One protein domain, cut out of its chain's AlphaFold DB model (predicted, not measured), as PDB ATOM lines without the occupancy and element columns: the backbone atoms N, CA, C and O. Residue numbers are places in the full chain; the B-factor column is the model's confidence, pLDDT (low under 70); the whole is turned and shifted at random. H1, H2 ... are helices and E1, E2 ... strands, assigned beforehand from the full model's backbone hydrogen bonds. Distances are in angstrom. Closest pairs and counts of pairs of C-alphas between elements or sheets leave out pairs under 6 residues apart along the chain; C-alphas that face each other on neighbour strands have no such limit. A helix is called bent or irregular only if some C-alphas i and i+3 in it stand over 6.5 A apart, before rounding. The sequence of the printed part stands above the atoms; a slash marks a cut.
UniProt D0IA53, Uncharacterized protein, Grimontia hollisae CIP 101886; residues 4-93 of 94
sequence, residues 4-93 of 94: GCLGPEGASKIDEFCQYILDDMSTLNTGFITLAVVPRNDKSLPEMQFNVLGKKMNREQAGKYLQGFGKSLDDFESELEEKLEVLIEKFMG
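What this domain is: This is residues 4 to 93 of the 94 residues of an uncharacterized protein of Grimontia hollisae CIP 101886 (UniProt D0IA53). One long helix, H4, makes a straight spine, with kinked H1 packed at its far end and H3, next to a small hairpin of strands E1 and E2, at its beginning. H1 and H3 lie across the spine's two ends, and a long unnamed stretch, residues 27 to 49, loops through the space between these ends. The printed part has 90 residues and is mostly helix, with four named helices and two named strands in the order H1, H2, E1, E2, H3, H4; the sheet, E1 - E2, is antiparallel. It is only just compact, close to loose, with a radius of gyration of the C-alphas of 14.1 A, and its outline is only just elongated, spanning 40 by 27 by 19 A.

How they stand to each other: H1, residues 4 to 20, has a kink of 125 degrees near residue 12 and is irregular, with C-alphas 5 and 8 9.0 A apart. It meets H2, residues 22 to 26, only through their tight link. E1, residues 50 to 52, and E2, residues 55 to 57, form a hairpin with 135 degrees between their directions; N 52 and O 55 are 2.9 A apart and N 57 and O 50 are 2.8 A apart, both within hydrogen-bond range. The closest C-alphas of E1 and H3, residues 59 to 67, are those of Phe 50 and Ala 62, 6.4 A apart. H4, residues 73 to 92, touches H3 with residue 73 alone, and only just, with 3 pairs of C-alphas within 8 A; the closest are those of Gly 63 and Leu 73, 5.1 A apart. Their lines are about perpendicular, at 77 degrees. With residues 88 to 92 alone H4 touches H1, about perpendicular at 81 degrees, and the closest C-alphas are those of Leu 6 and Ile 88, 6.9 A apart. H2 and H4 are close but not clearly touching, Met 25 and Lys 83 having the closest C-alphas, 7.9 A apart. H1 and H3 are apart. In H2, H3 and H4 every O i to N i+4 pair is within hydrogen-bond range; in H1 6 of 13 are, beside 8 of 14 O i to N i+3 pairs.

Where its parts are: H1 begins at C-alpha 4, (145.129, 117.881, 177.902), and measures 16.9 A from first to last C-alpha. H2 measures 6.3 A, E1 7.1 A and E2 6.5 A. H3 measures 12.3 A. H4 runs 28.3 A from C-alpha 73 at (137.155, 140.163, 184.429) to C-alpha 92 at (136.538, 111.879, 185.272).

The domain as a whole: The two C-alphas farthest apart are those of Pro 8 and Gly 68, at 41.4 A. The printed part has no cut, and H2 to E1 is the one long link, with 23 residues. The mean pLDDT of the printed part is 94.7, and no printed residue is under 70.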
ATOM      1  N   GLY A   4     144.132 118.110 176.852       92.75
ATOM      2  CA  GLY A   4     145.129 117.881 177.902       92.75
ATOM      3  C   GLY A   4     144.612 118.110 179.327       92.75
ATOM      4  O   GLY A   4     145.126 117.484 180.249       92.75
ATOM      5  N   CYS A   5     143.566 118.927 179.507       91.56
ATOM      6  CA  CYS A   5     142.930 119.169 180.806       91.56
ATOM      7  C   CYS A   5     142.270 117.912 181.399       91.56
ATOM      8  O   CYS A   5     142.049 117.850 182.600       91.56
ATOM      9  N   LEU A   6     141.965 116.912 180.566       94.62
ATOM     10  CA  LEU A   6     141.330 115.652 180.965       94.62
ATOM     11  C   LEU A   6     142.340 114.489 181.044       94.62
ATOM     12  O   LEU A   6     141.959 113.319 181.084       94.62
ATOM     13  N   GLY A   7     143.642 114.789 181.017       92.12
ATOM     14  CA  GLY A   7     144.698 113.785 181.100       92.12
ATOM     15  C   GLY A   7     144.848 112.923 179.831       92.12
ATOM     16  O   GLY A   7     144.514 113.363 178.729       92.12
ATOM     17  N   PRO A   8     145.385 111.690 179.953       93.56
ATOM     18  CA  PRO A   8     145.763 110.855 178.805       93.56
ATOM     19  C   PRO A   8     144.610 110.489 177.860       93.56
ATOM     20  O   PRO A   8     144.822 110.354 176.657       93.56
ATOM     21  N   GLU A   9     143.392 110.345 178.386       91.94
ATOM     22  CA  GLU A   9     142.191 110.007 177.606       91.94
ATOM     23  C   GLU A   9     141.464 111.241 177.053       91.94
ATOM     24  O   GLU A   9     140.415 111.128 176.413       91.94
ATOM     25  N   GLY A  10     141.999 112.439 177.292       94.06
ATOM     26  CA  GLY A  10     141.285 113.670 177.006       94.06
ATOM     27  C   GLY A  10     140.954 113.879 175.535       94.06
ATOM     28  O   GLY A  10     139.898 114.418 175.223       94.06
ATOM     29  N   ALA A  11     141.787 113.383 174.615       94.56
ATOM     30  CA  ALA A  11     141.523 113.479 173.178       94.56
ATOM     31  C   ALA A  11     140.236 112.749 172.753       94.56
ATOM     32  O   ALA A  11     139.557 113.211 171.844       94.56
ATOM     33  N   SER A  12     139.884 111.644 173.418       95.31
ATOM     34  CA  SER A  12     138.641 110.904 173.157       95.31
ATOM     35  C   SER A  12     137.438 111.410 173.952       95.31
ATOM     36  O   SER A  12     136.314 111.067 173.607       95.31
ATOM     37  N   LYS A  13     137.663 112.192 175.015       96.12
ATOM     38  CA  LYS A  13     136.621 112.611 175.966       96.12
ATOM     39  C   LYS A  13     136.247 114.092 175.868       96.12
ATOM     40  O   LYS A  13     135.239 114.490 176.437       96.12
ATOM     41  N   ILE A  14     137.031 114.917 175.168       95.88
ATOM     42  CA  ILE A  14     136.864 116.378 175.176       95.88
ATOM     43  C   ILE A  14     135.499 116.841 174.654       95.88
ATOM     44  O   ILE A  14     134.901 117.742 175.238       95.88
ATOM     45  N   ASP A  15     134.992 116.222 173.587       95.75
ATOM     46  CA  ASP A  15     133.691 116.573 173.016       95.75
ATOM     47  C   ASP A  15     132.548 116.212 173.974       95.75
ATOM     48  O   ASP A  15     131.678 117.043 174.235       95.75
ATOM     49  N   GLU A  16     132.593 115.010 174.559       96.38
ATOM     50  CA  GLU A  16     131.622 114.545 175.558       96.38
ATOM     51  C   GLU A  16     131.656 115.419 176.816       96.38
ATOM     52  O   GLU A  16     130.615 115.856 177.299       96.38
ATOM     53  N   PHE A  17     132.852 115.753 177.303       96.69
ATOM     54  CA  PHE A  17     133.025 116.633 178.449       96.69
ATOM     55  C   PHE A  17     132.427 118.023 178.200       96.69
ATOM     56  O   PHE A  17     131.690 118.534 179.039       96.69
ATOM     57  N   CYS A  18     132.693 118.636 177.041       96.31
ATOM     58  CA  CYS A  18     132.122 119.943 176.715       96.31
ATOM     59  C   CYS A  18     130.589 119.913 176.613       96.31
ATOM     60  O   CYS A  18     129.947 120.898 176.970       96.31
ATOM     61  N   GLN A  19     130.001 118.800 176.167       95.94
ATOM     62  CA  GLN A  19     128.549 118.606 176.191       95.94
ATOM     63  C   GLN A  19     128.022 118.426 177.620       95.94
ATOM     64  O   GLN A  19     127.017 119.035 177.974       95.94
ATOM     65  N   TYR A  20     128.720 117.641 178.443       96.38
ATOM     66  CA  TYR A  20     128.363 117.368 179.834       96.38
ATOM     67  C   TYR A  20     128.278 118.646 180.683       96.38
ATOM     68  O   TYR A  20     127.326 118.823 181.437       96.38
ATOM     69  N   ILE A  21     129.238 119.564 180.537       96.00
ATOM     70  CA  ILE A  21     129.301 120.784 181.358       96.00
ATOM     71  C   ILE A  21     128.415 121.927 180.864       96.00
ATOM     72  O   ILE A  21     128.384 122.975 181.505       96.00
ATOM     73  N   LEU A  22     127.749 121.788 179.714       92.12
ATOM     74  CA  LEU A  22     127.092 122.911 179.041       92.12
ATOM     75  C   LEU A  22     126.009 123.559 179.916       92.12
ATOM     76  O   LEU A  22     126.002 124.781 180.084       92.12
ATOM     77  N   ASP A  23     125.148 122.741 180.522       91.44
ATOM     78  CA  ASP A  23     124.074 123.215 181.399       91.44
ATOM     79  C   ASP A  23     124.630 123.796 182.704       91.44
ATOM     80  O   ASP A  23     124.223 124.880 183.125       91.44
ATOM     81  N   ASP A  24     125.620 123.138 183.306       94.12
ATOM     82  CA  ASP A  24     126.280 123.618 184.522       94.12
ATOM     83  C   ASP A  24     126.978 124.962 184.295       94.12
ATOM     84  O   ASP A  24     126.870 125.873 185.111       94.12
ATOM     85  N   MET A  25     127.671 125.125 183.171       92.25
ATOM     86  CA  MET A  25     128.358 126.366 182.818       92.25
ATOM     87  C   MET A  25     127.402 127.503 182.498       92.25
ATOM     88  O   MET A  25     127.731 128.667 182.733       92.25
ATOM     89  N   SER A  26     126.195 127.187 182.029       91.31
ATOM     90  CA  SER A  26     125.174 128.199 181.774       91.31
ATOM     91  C   SER A  26     124.777 128.973 183.039       91.31
ATOM     92  O   SER A  26     124.292 130.097 182.923       91.31
ATOM     93  N   THR A  27     125.051 128.445 184.243       92.62
ATOM     94  CA  THR A  27     124.808 129.164 185.505       92.62
ATOM     95  C   THR A  27     125.685 130.405 185.666       92.62
ATOM     96  O   THR A  27     125.342 131.275 186.458       92.62
ATOM     97  N   LEU A  28     126.813 130.484 184.949       92.56
ATOM     98  CA  LEU A  28     127.693 131.658 184.916       92.56
ATOM     99  C   LEU A  28     127.204 132.730 183.929       92.56
ATOM    100  O   LEU A  28     127.759 133.830 183.877       92.56
ATOM    101  N   ASN A  29     126.167 132.436 183.137       92.88
ATOM    102  CA  ASN A  29     125.567 133.431 182.261       92.88
ATOM    103  C   ASN A  29     124.885 134.525 183.082       92.88
ATOM    104  O   ASN A  29     124.220 134.282 184.088       92.88
ATOM    105  N   THR A  30     124.996 135.750 182.588       91.69
ATOM    106  CA  THR A  30     124.337 136.919 183.166       91.69
ATOM    107  C   THR A  30     123.538 137.637 182.081       91.69
ATOM    108  O   THR A  30     123.558 137.255 180.913       91.69
ATOM    109  N   GLY A  31     122.861 138.735 182.429       93.19
ATOM    110  CA  GLY A  31     122.212 139.587 181.424       93.19
ATOM    111  C   GLY A  31     123.180 140.260 180.433       93.19
ATOM    112  O   GLY A  31     122.723 140.875 179.475       93.19
ATOM    113  N   PHE A  32     124.495 140.174 180.662       92.56
ATOM    114  CA  PHE A  32     125.538 140.848 179.879       92.56
ATOM    115  C   PHE A  32     126.712 139.927 179.495       92.56
ATOM    116  O   PHE A  32     127.618 140.356 178.787       92.56
ATOM    117  N   ILE A  33     126.706 138.658 179.916       94.50
ATOM    118  CA  ILE A  33     127.696 137.645 179.525       94.50
ATOM    119  C   ILE A  33     126.962 136.383 179.090       94.50
ATOM    120  O   ILE A  33     126.089 135.882 179.797       94.50
ATOM    121  N   THR A  34     127.377 135.835 177.952       94.75
ATOM    122  CA  THR A  34     127.061 134.462 177.559       94.75
ATOM    123  C   THR A  34     128.366 133.695 177.423       94.75
ATOM    124  O   THR A  34     129.213 134.043 176.600       94.75
ATOM    125  N   LEU A  35     128.526 132.665 178.245       95.06
ATOM    126  CA  LEU A  35     129.648 131.749 178.230       95.06
ATOM    127  C   LEU A  35     129.354 130.600 177.262       95.06
ATOM    128  O   LEU A  35     128.284 129.994 177.291       95.06
ATOM    129  N   ALA A  36     130.328 130.287 176.416       93.06
ATOM    130  CA  ALA A  36     130.304 129.115 175.557       93.06
ATOM    131  C   ALA A  36     131.621 128.366 175.730       93.06
ATOM    132  O   ALA A  36     132.685 128.875 175.371       93.06
ATOM    133  N   VAL A  37     131.547 127.158 176.281       93.94
ATOM    134  CA  VAL A  37     132.709 126.288 176.439       93.94
ATOM    135  C   VAL A  37     132.737 125.301 175.281       93.94
ATOM    136  O   VAL A  37     131.787 124.554 175.073       93.94
ATOM    137  N   VAL A  38     133.822 125.320 174.509       94.19
ATOM    138  CA  VAL A  38     133.987 124.468 173.324       94.19
ATOM    139  C   VAL A  38     135.294 123.670 173.380       94.19
ATOM    140  O   VAL A  38     136.281 124.146 173.969       94.19
ATOM    141  N   PRO A  39     135.343 122.484 172.748       95.44
ATOM    142  CA  PRO A  39     136.584 121.757 172.527       95.44
ATOM    143  C   PRO A  39     137.575 122.610 171.735       95.44
ATOM    144  O   PRO A  39     137.230 123.218 170.721       95.44
ATOM    145  N   ARG A  40     138.827 122.659 172.185       95.25
ATOM    146  CA  ARG A  40     139.908 123.401 171.531       95.25
ATOM    147  C   ARG A  40     140.984 122.433 171.053       95.25
ATOM    148  O   ARG A  40     142.033 122.294 171.681       95.25
ATOM    149  N   ASN A  41     140.699 121.787 169.926       90.62
ATOM    150  CA  ASN A  41     141.599 120.832 169.271       90.62
ATOM    151  C   ASN A  41     142.719 121.518 168.468       90.62
ATOM    152  O   ASN A  41     143.805 120.963 168.322       90.62
ATOM    153  N   ASP A  42     142.473 122.737 167.981       92.81
ATOM    154  CA  ASP A  42     143.474 123.558 167.300       92.81
ATOM    155  C   ASP A  42     144.173 124.489 168.298       92.81
ATOM    156  O   ASP A  42     143.558 125.407 168.847       92.81
ATOM    157  N   LYS A  43     145.475 124.261 168.513       89.75
ATOM    158  CA  LYS A  43     146.276 125.050 169.454       89.75
ATOM    159  C   LYS A  43     146.603 126.467 168.992       89.75
ATOM    160  O   LYS A  43     147.069 127.270 169.795       89.75
ATOM    161  N   SER A  44     146.349 126.786 167.724       92.94
ATOM    162  CA  SER A  44     146.493 128.148 167.206       92.94
ATOM    163  C   SER A  44     145.364 129.077 167.664       92.94
ATOM    164  O   SER A  44     145.521 130.300 167.641       92.94
ATOM    165  N   LEU A  45     144.231 128.515 168.106       91.56
ATOM    166  CA  LEU A  45     143.133 129.280 168.683       91.56
ATOM    167  C   LEU A  45     143.481 129.731 170.109       91.56
ATOM    168  O   LEU A  45     144.133 128.989 170.851       91.56
ATOM    169  N   PRO A  46     143.031 130.923 170.533       92.81
ATOM    170  CA  PRO A  46     143.231 131.362 171.905       92.81
ATOM    171  C   PRO A  46     142.448 130.469 172.875       92.81
ATOM    172  O   PRO A  46     141.378 129.960 172.538       92.81
ATOM    173  N   GLU A  47     142.968 130.301 174.089       92.50
ATOM    174  CA  GLU A  47     142.286 129.562 175.162       92.50
ATOM    175  C   GLU A  47     140.954 130.217 175.548       92.50
ATOM    176  O   GLU A  47     139.972 129.516 175.793       92.50
ATOM    177  N   MET A  48     140.899 131.553 175.498       93.75
ATOM    178  CA  MET A  48     139.702 132.354 175.742       93.75
ATOM    179  C   MET A  48     139.530 133.428 174.660       93.75
ATOM    180  O   MET A  48     140.489 134.082 174.248       93.75
ATOM    181  N   GLN A  49     138.295 133.626 174.190       95.88
ATOM    182  CA  GLN A  49     137.960 134.658 173.207       95.88
ATOM    183  C   GLN A  49     136.777 135.494 173.688       95.88
ATOM    184  O   GLN A  49     135.697 134.973 173.950       95.88
ATOM    185  N   PHE A  50     136.956 136.812 173.683       96.81
ATOM    186  CA  PHE A  50     135.903 137.765 174.010       96.81
ATOM    187  C   PHE A  50     135.280 138.324 172.739       96.81
ATOM    188  O   PHE A  50     135.987 138.660 171.786       96.81
ATOM    189  N   ASN A  51     133.954 138.449 172.722       96.44
ATOM    190  CA  ASN A  51     133.234 139.003 171.584       96.44
ATOM    191  C   ASN A  51     132.120 139.933 172.064       96.44
ATOM    192  O   ASN A  51     131.440 139.634 173.039       96.44
ATOM    193  N   VAL A  52     131.898 141.027 171.339       95.19
ATOM    194  CA  VAL A  52     130.741 141.909 171.518       95.19
ATOM    195  C   VAL A  52     130.126 142.182 170.154       95.19
ATOM    196  O   VAL A  52     130.819 142.601 169.227       95.19
ATOM    197  N   LEU A  53     128.831 141.891 169.992       92.06
ATOM    198  CA  LEU A  53     128.106 142.085 168.724       92.06
ATOM    199  C   LEU A  53     128.847 141.496 167.499       92.06
ATOM    200  O   LEU A  53     128.968 142.139 166.456       92.06
ATOM    201  N   GLY A  54     129.410 140.292 167.648       91.75
ATOM    202  CA  GLY A  54     130.154 139.594 166.591       91.75
ATOM    203  C   GLY A  54     131.573 140.115 166.323       91.75
ATOM    204  O   GLY A  54     132.259 139.585 165.451       91.75
ATOM    205  N   LYS A  55     132.047 141.125 167.061       95.56
ATOM    206  CA  LYS A  55     133.420 141.638 166.966       95.56
ATOM    207  C   LYS A  55     134.275 141.083 168.095       95.56
ATOM    208  O   LYS A  55     133.859 141.123 169.251       95.56
ATOM    209  N   LYS A  56     135.483 140.619 167.768       96.88
ATOM    210  CA  LYS A  56     136.463 140.185 168.770       96.88
ATOM    211  C   LYS A  56     136.925 141.373 169.612       96.88
ATOM    212  O   LYS A  56     137.147 142.461 169.081       96.88
ATOM    213  N   MET A  57     137.101 141.129 170.902       96.56
ATOM    214  CA  MET A  57     137.709 142.051 171.853       96.56
ATOM    215  C   MET A  57     139.006 141.452 172.385       96.56
ATOM    216  O   MET A  57     139.123 140.236 172.539       96.56
ATOM    217  N   ASN A  58     139.975 142.309 172.692       96.62
ATOM    218  CA  ASN A  58     141.094 141.906 173.535       96.62
ATOM    219  C   ASN A  58     140.663 141.875 175.017       96.62
ATOM    220  O   ASN A  58     139.590 142.364 175.382       96.62
ATOM    221  N   ARG A  59     141.512 141.307 175.879       96.44
ATOM    222  CA  ARG A  59     141.226 141.173 177.316       96.44
ATOM    223  C   ARG A  59     140.990 142.524 178.006       96.44
ATOM    224  O   ARG A  59     140.088 142.645 178.825       96.44
ATOM    225  N   GLU A  60     141.740 143.565 177.637       97.31
ATOM    226  CA  GLU A  60     141.575 144.916 178.199       97.31
ATOM    227  C   GLU A  60     140.187 145.506 177.884       97.31
ATOM    228  O   GLU A  60     139.528 146.077 178.753       97.31
ATOM    229  N   GLN A  61     139.713 145.345 176.646       97.81
ATOM    230  CA  GLN A  61     138.382 145.773 176.212       97.81
ATOM    231  C   GLN A  61     137.276 144.999 176.935       97.81
ATOM    232  O   GLN A  61     136.304 145.610 177.374       97.81
ATOM    233  N   ALA A  62     137.435 143.683 177.100       97.44
ATOM    234  CA  ALA A  62     136.502 142.860 177.866       97.44
ATOM    235  C   ALA A  62     136.440 143.290 179.343       97.44
ATOM    236  O   ALA A  62     135.353 143.442 179.896       97.44
ATOM    237  N   GLY A  63     137.590 143.599 179.952       97.62
ATOM    238  CA  GLY A  63     137.656 144.151 181.306       97.62
ATOM    239  C   GLY A  63     136.902 145.474 181.436       97.62
ATOM    240  O   GLY A  63     136.064 145.622 182.322       97.62
ATOM    241  N   LYS A  64     137.119 146.419 180.510       97.75
ATOM    242  CA  LYS A  64     136.375 147.694 180.480       97.75
ATOM    243  C   LYS A  64     134.870 147.493 180.291       97.75
ATOM    244  O   LYS A  64     134.082 148.214 180.897       97.75
ATOM    245  N   TYR A  65     134.468 146.522 179.471       96.81
ATOM    246  CA  TYR A  65     133.059 146.173 179.292       96.81
ATOM    247  C   TYR A  65     132.424 145.718 180.615       96.81
ATOM    248  O   TYR A  65     131.381 146.243 181.001       96.81
ATOM    249  N   LEU A  66     133.080 144.814 181.351       96.56
ATOM    250  CA  LEU A  66     132.584 144.306 182.635       96.56
ATOM    251  C   LEU A  66     132.584 145.355 183.751       96.56
ATOM    252  O   LEU A  66     131.650 145.389 184.556       96.56
ATOM    253  N   GLN A  67     133.554 146.274 183.753       96.94
ATOM    254  CA  GLN A  67     133.572 147.403 184.688       96.94
ATOM    255  C   GLN A  67     132.312 148.273 184.580       96.94
ATOM    256  O   GLN A  67     131.840 148.782 185.596       96.94
ATOM    257  N   GLY A  68     131.709 148.388 183.388       96.50
ATOM    258  CA  GLY A  68     130.431 149.085 183.190       96.50
ATOM    259  C   GLY A  68     129.258 148.486 183.980       96.50
ATOM    260  O   GLY A  68     128.279 149.179 184.243       96.50
ATOM    261  N   PHE A  69     129.381 147.228 184.408       95.69
ATOM    262  CA  PHE A  69     128.414 146.508 185.240       95.69
ATOM    263  C   PHE A  69     128.912 146.298 186.681       95.69
ATOM    264  O   PHE A  69     128.314 145.527 187.431       95.69
ATOM    265  N   GLY A  70     130.013 146.951 187.073       96.06
ATOM    266  CA  GLY A  70     130.635 146.773 188.387       96.06
ATOM    267  C   GLY A  70     131.243 145.383 188.594       96.06
ATOM    268  O   GLY A  70     131.291 144.904 189.725       96.06
ATOM    269  N   LYS A  71     131.660 144.710 187.512       96.31
ATOM    270  CA  LYS A  71     132.274 143.376 187.538       96.31
ATOM    271  C   LYS A  71     133.755 143.434 187.156       96.31
ATOM    272  O   LYS A  71     134.168 144.287 186.371       96.31
ATOM    273  N   SER A  72     134.530 142.504 187.704       96.38
ATOM    274  CA  SER A  72     135.937 142.273 187.368       96.38
ATOM    275  C   SER A  72     136.034 141.117 186.376       96.38
ATOM    276  O   SER A  72     135.350 140.108 186.538       96.38
ATOM    277  N   LEU A  73     136.862 141.272 185.339       96.31
ATOM    278  CA  LEU A  73     137.155 140.163 184.429       96.31
ATOM    279  C   LEU A  73     137.992 139.091 185.125       96.31
ATOM    280  O   LEU A  73     137.725 137.915 184.926       96.31
ATOM    281  N   ASP A  74     138.945 139.507 185.958       97.00
ATOM    282  CA  ASP A  74     139.822 138.596 186.687       97.00
ATOM    283  C   ASP A  74     138.990 137.691 187.615       97.00
ATOM    284  O   ASP A  74     139.146 136.477 187.580       97.00
ATOM    285  N   ASP A  75     138.025 138.260 188.350       96.19
ATOM    286  CA  ASP A  75     137.149 137.490 189.247       96.19
ATOM    287  C   ASP A  75     136.278 136.492 188.467       96.19
ATOM    288  O   ASP A  75     136.064 135.368 188.914       96.19
ATOM    289  N   PHE A  76     135.778 136.893 187.291       95.25
ATOM    290  CA  PHE A  76     134.980 136.015 186.433       95.25
ATOM    291  C   PHE A  76     135.814 134.858 185.867       95.25
ATOM    292  O   PHE A  76     135.339 133.726 185.823       95.25
ATOM    293  N   GLU A  77     137.044 135.132 185.424       95.06
ATOM    294  CA  GLU A  77     137.968 134.098 184.950       95.06
ATOM    295  C   GLU A  77     138.319 133.118 186.081       95.06
ATOM    296  O   GLU A  77     138.271 131.912 185.856       95.06
ATOM    297  N   SER A  78     138.560 133.604 187.304       96.12
ATOM    298  CA  SER A  78     138.791 132.739 188.470       96.12
ATOM    299  C   SER A  78     137.581 131.858 188.803       96.12
ATOM    300  O   SER A  78     137.740 130.654 188.972       96.12
ATOM    301  N   GLU A  79     136.363 132.413 188.830       95.44
ATOM    302  CA  GLU A  79     135.138 131.629 189.071       95.44
ATOM    303  C   GLU A  79     134.926 130.552 187.989       95.44
ATOM    304  O   GLU A  79     134.512 129.425 188.278       95.44
ATOM    305  N   LEU A  80     135.237 130.881 186.731       95.06
ATOM    306  CA  LEU A  80     135.189 129.937 185.618       95.06
ATOM    307  C   LEU A  80     136.199 128.793 185.794       95.06
ATOM    308  O   LEU A  80     135.840 127.635 185.575       95.06
ATOM    309  N   GLU A  81     137.442 129.105 186.163       94.44
ATOM    310  CA  GLU A  81     138.508 128.122 186.380       94.44
ATOM    311  C   GLU A  81     138.180 127.173 187.541       94.44
ATOM    312  O   GLU A  81     138.223 125.955 187.357       94.44
ATOM    313  N   GLU A  82     137.749 127.707 188.687       95.56
ATOM    314  CA  GLU A  82     137.330 126.908 189.847       95.56
ATOM    315  C   GLU A  82     136.170 125.968 189.490       95.56
ATOM    316  O   GLU A  82     136.165 124.782 189.833       95.56
ATOM    317  N   LYS A  83     135.175 126.472 188.748       95.62
ATOM    318  CA  LYS A  83     134.041 125.652 188.316       95.62
ATOM    319  C   LYS A  83     134.461 124.576 187.311       95.62
ATOM    320  O   LYS A  83     133.934 123.463 187.366       95.62
ATOM    321  N   LEU A  84     135.385 124.885 186.398       95.31
ATOM    322  CA  LEU A  84     135.938 123.911 185.454       95.31
ATOM    323  C   LEU A  84     136.638 122.764 186.179       95.31
ATOM    324  O   LEU A  84     136.378 121.614 185.834       95.31
ATOM    325  N   GLU A  85     137.474 123.058 187.173       95.00
ATOM    326  CA  GLU A  85     138.199 122.049 187.953       95.00
ATOM    327  C   GLU A  85     137.233 121.049 188.601       95.00
ATOM    328  O   GLU A  85     137.303 119.849 188.327       95.00
ATOM    329  N   VAL A  86     136.226 121.554 189.319       96.00
ATOM    330  CA  VAL A  86     135.194 120.725 189.963       96.00
ATOM    331  C   VAL A  86     134.442 119.851 188.954       96.00
ATOM    332  O   VAL A  86     134.072 118.712 189.247       96.00
ATOM    333  N   LEU A  87     134.154 120.376 187.761       96.44
ATOM    334  CA  LEU A  87     133.442 119.626 186.726       96.44
ATOM    335  C   LEU A  87     134.324 118.564 186.064       96.44
ATOM    336  O   LEU A  87     133.813 117.498 185.719       96.44
ATOM    337  N   ILE A  88     135.624 118.826 185.910       95.56
ATOM    338  CA  ILE A  88     136.593 117.841 185.418       95.56
ATOM    339  C   ILE A  88     136.681 116.670 186.395       95.56
ATOM    340  O   ILE A  88     136.561 115.525 185.962       95.56
ATOM    341  N   GLU A  89     136.826 116.939 187.695       94.94
ATOM    342  CA  GLU A  89     136.883 115.894 188.725       94.94
ATOM    343  C   GLU A  89     135.623 115.021 188.707       94.94
ATOM    344  O   GLU A  89     135.710 113.795 188.604       94.94
ATOM    345  N   LYS A  90     134.441 115.652 188.688       95.81
ATOM    346  CA  LYS A  90     133.150 114.949 188.617       95.81
ATOM    347  C   LYS A  90     133.001 114.090 187.366       95.81
ATOM    348  O   LYS A  90     132.495 112.974 187.456       95.81
ATOM    349  N   PHE A  91     133.403 114.607 186.207       95.81
ATOM    350  CA  PHE A  91     133.284 113.891 184.938       95.81
ATOM    351  C   PHE A  91     134.261 112.714 184.846       95.81
ATOM    352  O   PHE A  91     133.901 111.639 184.368       95.81
ATOM    353  N   MET A  92     135.495 112.906 185.314       93.94
ATOM    354  CA  MET A  92     136.538 111.879 185.272       93.94
ATOM    355  C   MET A  92     136.402 110.840 186.394       93.94
ATOM    356  O   MET A  92     136.995 109.765 186.294       93.94
ATOM    357  N   GLY A  93     135.592 111.130 187.418       89.62
ATOM    358  CA  GLY A  93     135.334 110.238 188.546       89.62
ATOM    359  C   GLY A  93     136.486 110.191 189.548       89.62
ATOM    360  O   GLY A  93     136.776 109.114 190.075       89.62
TER     361      GLY A  93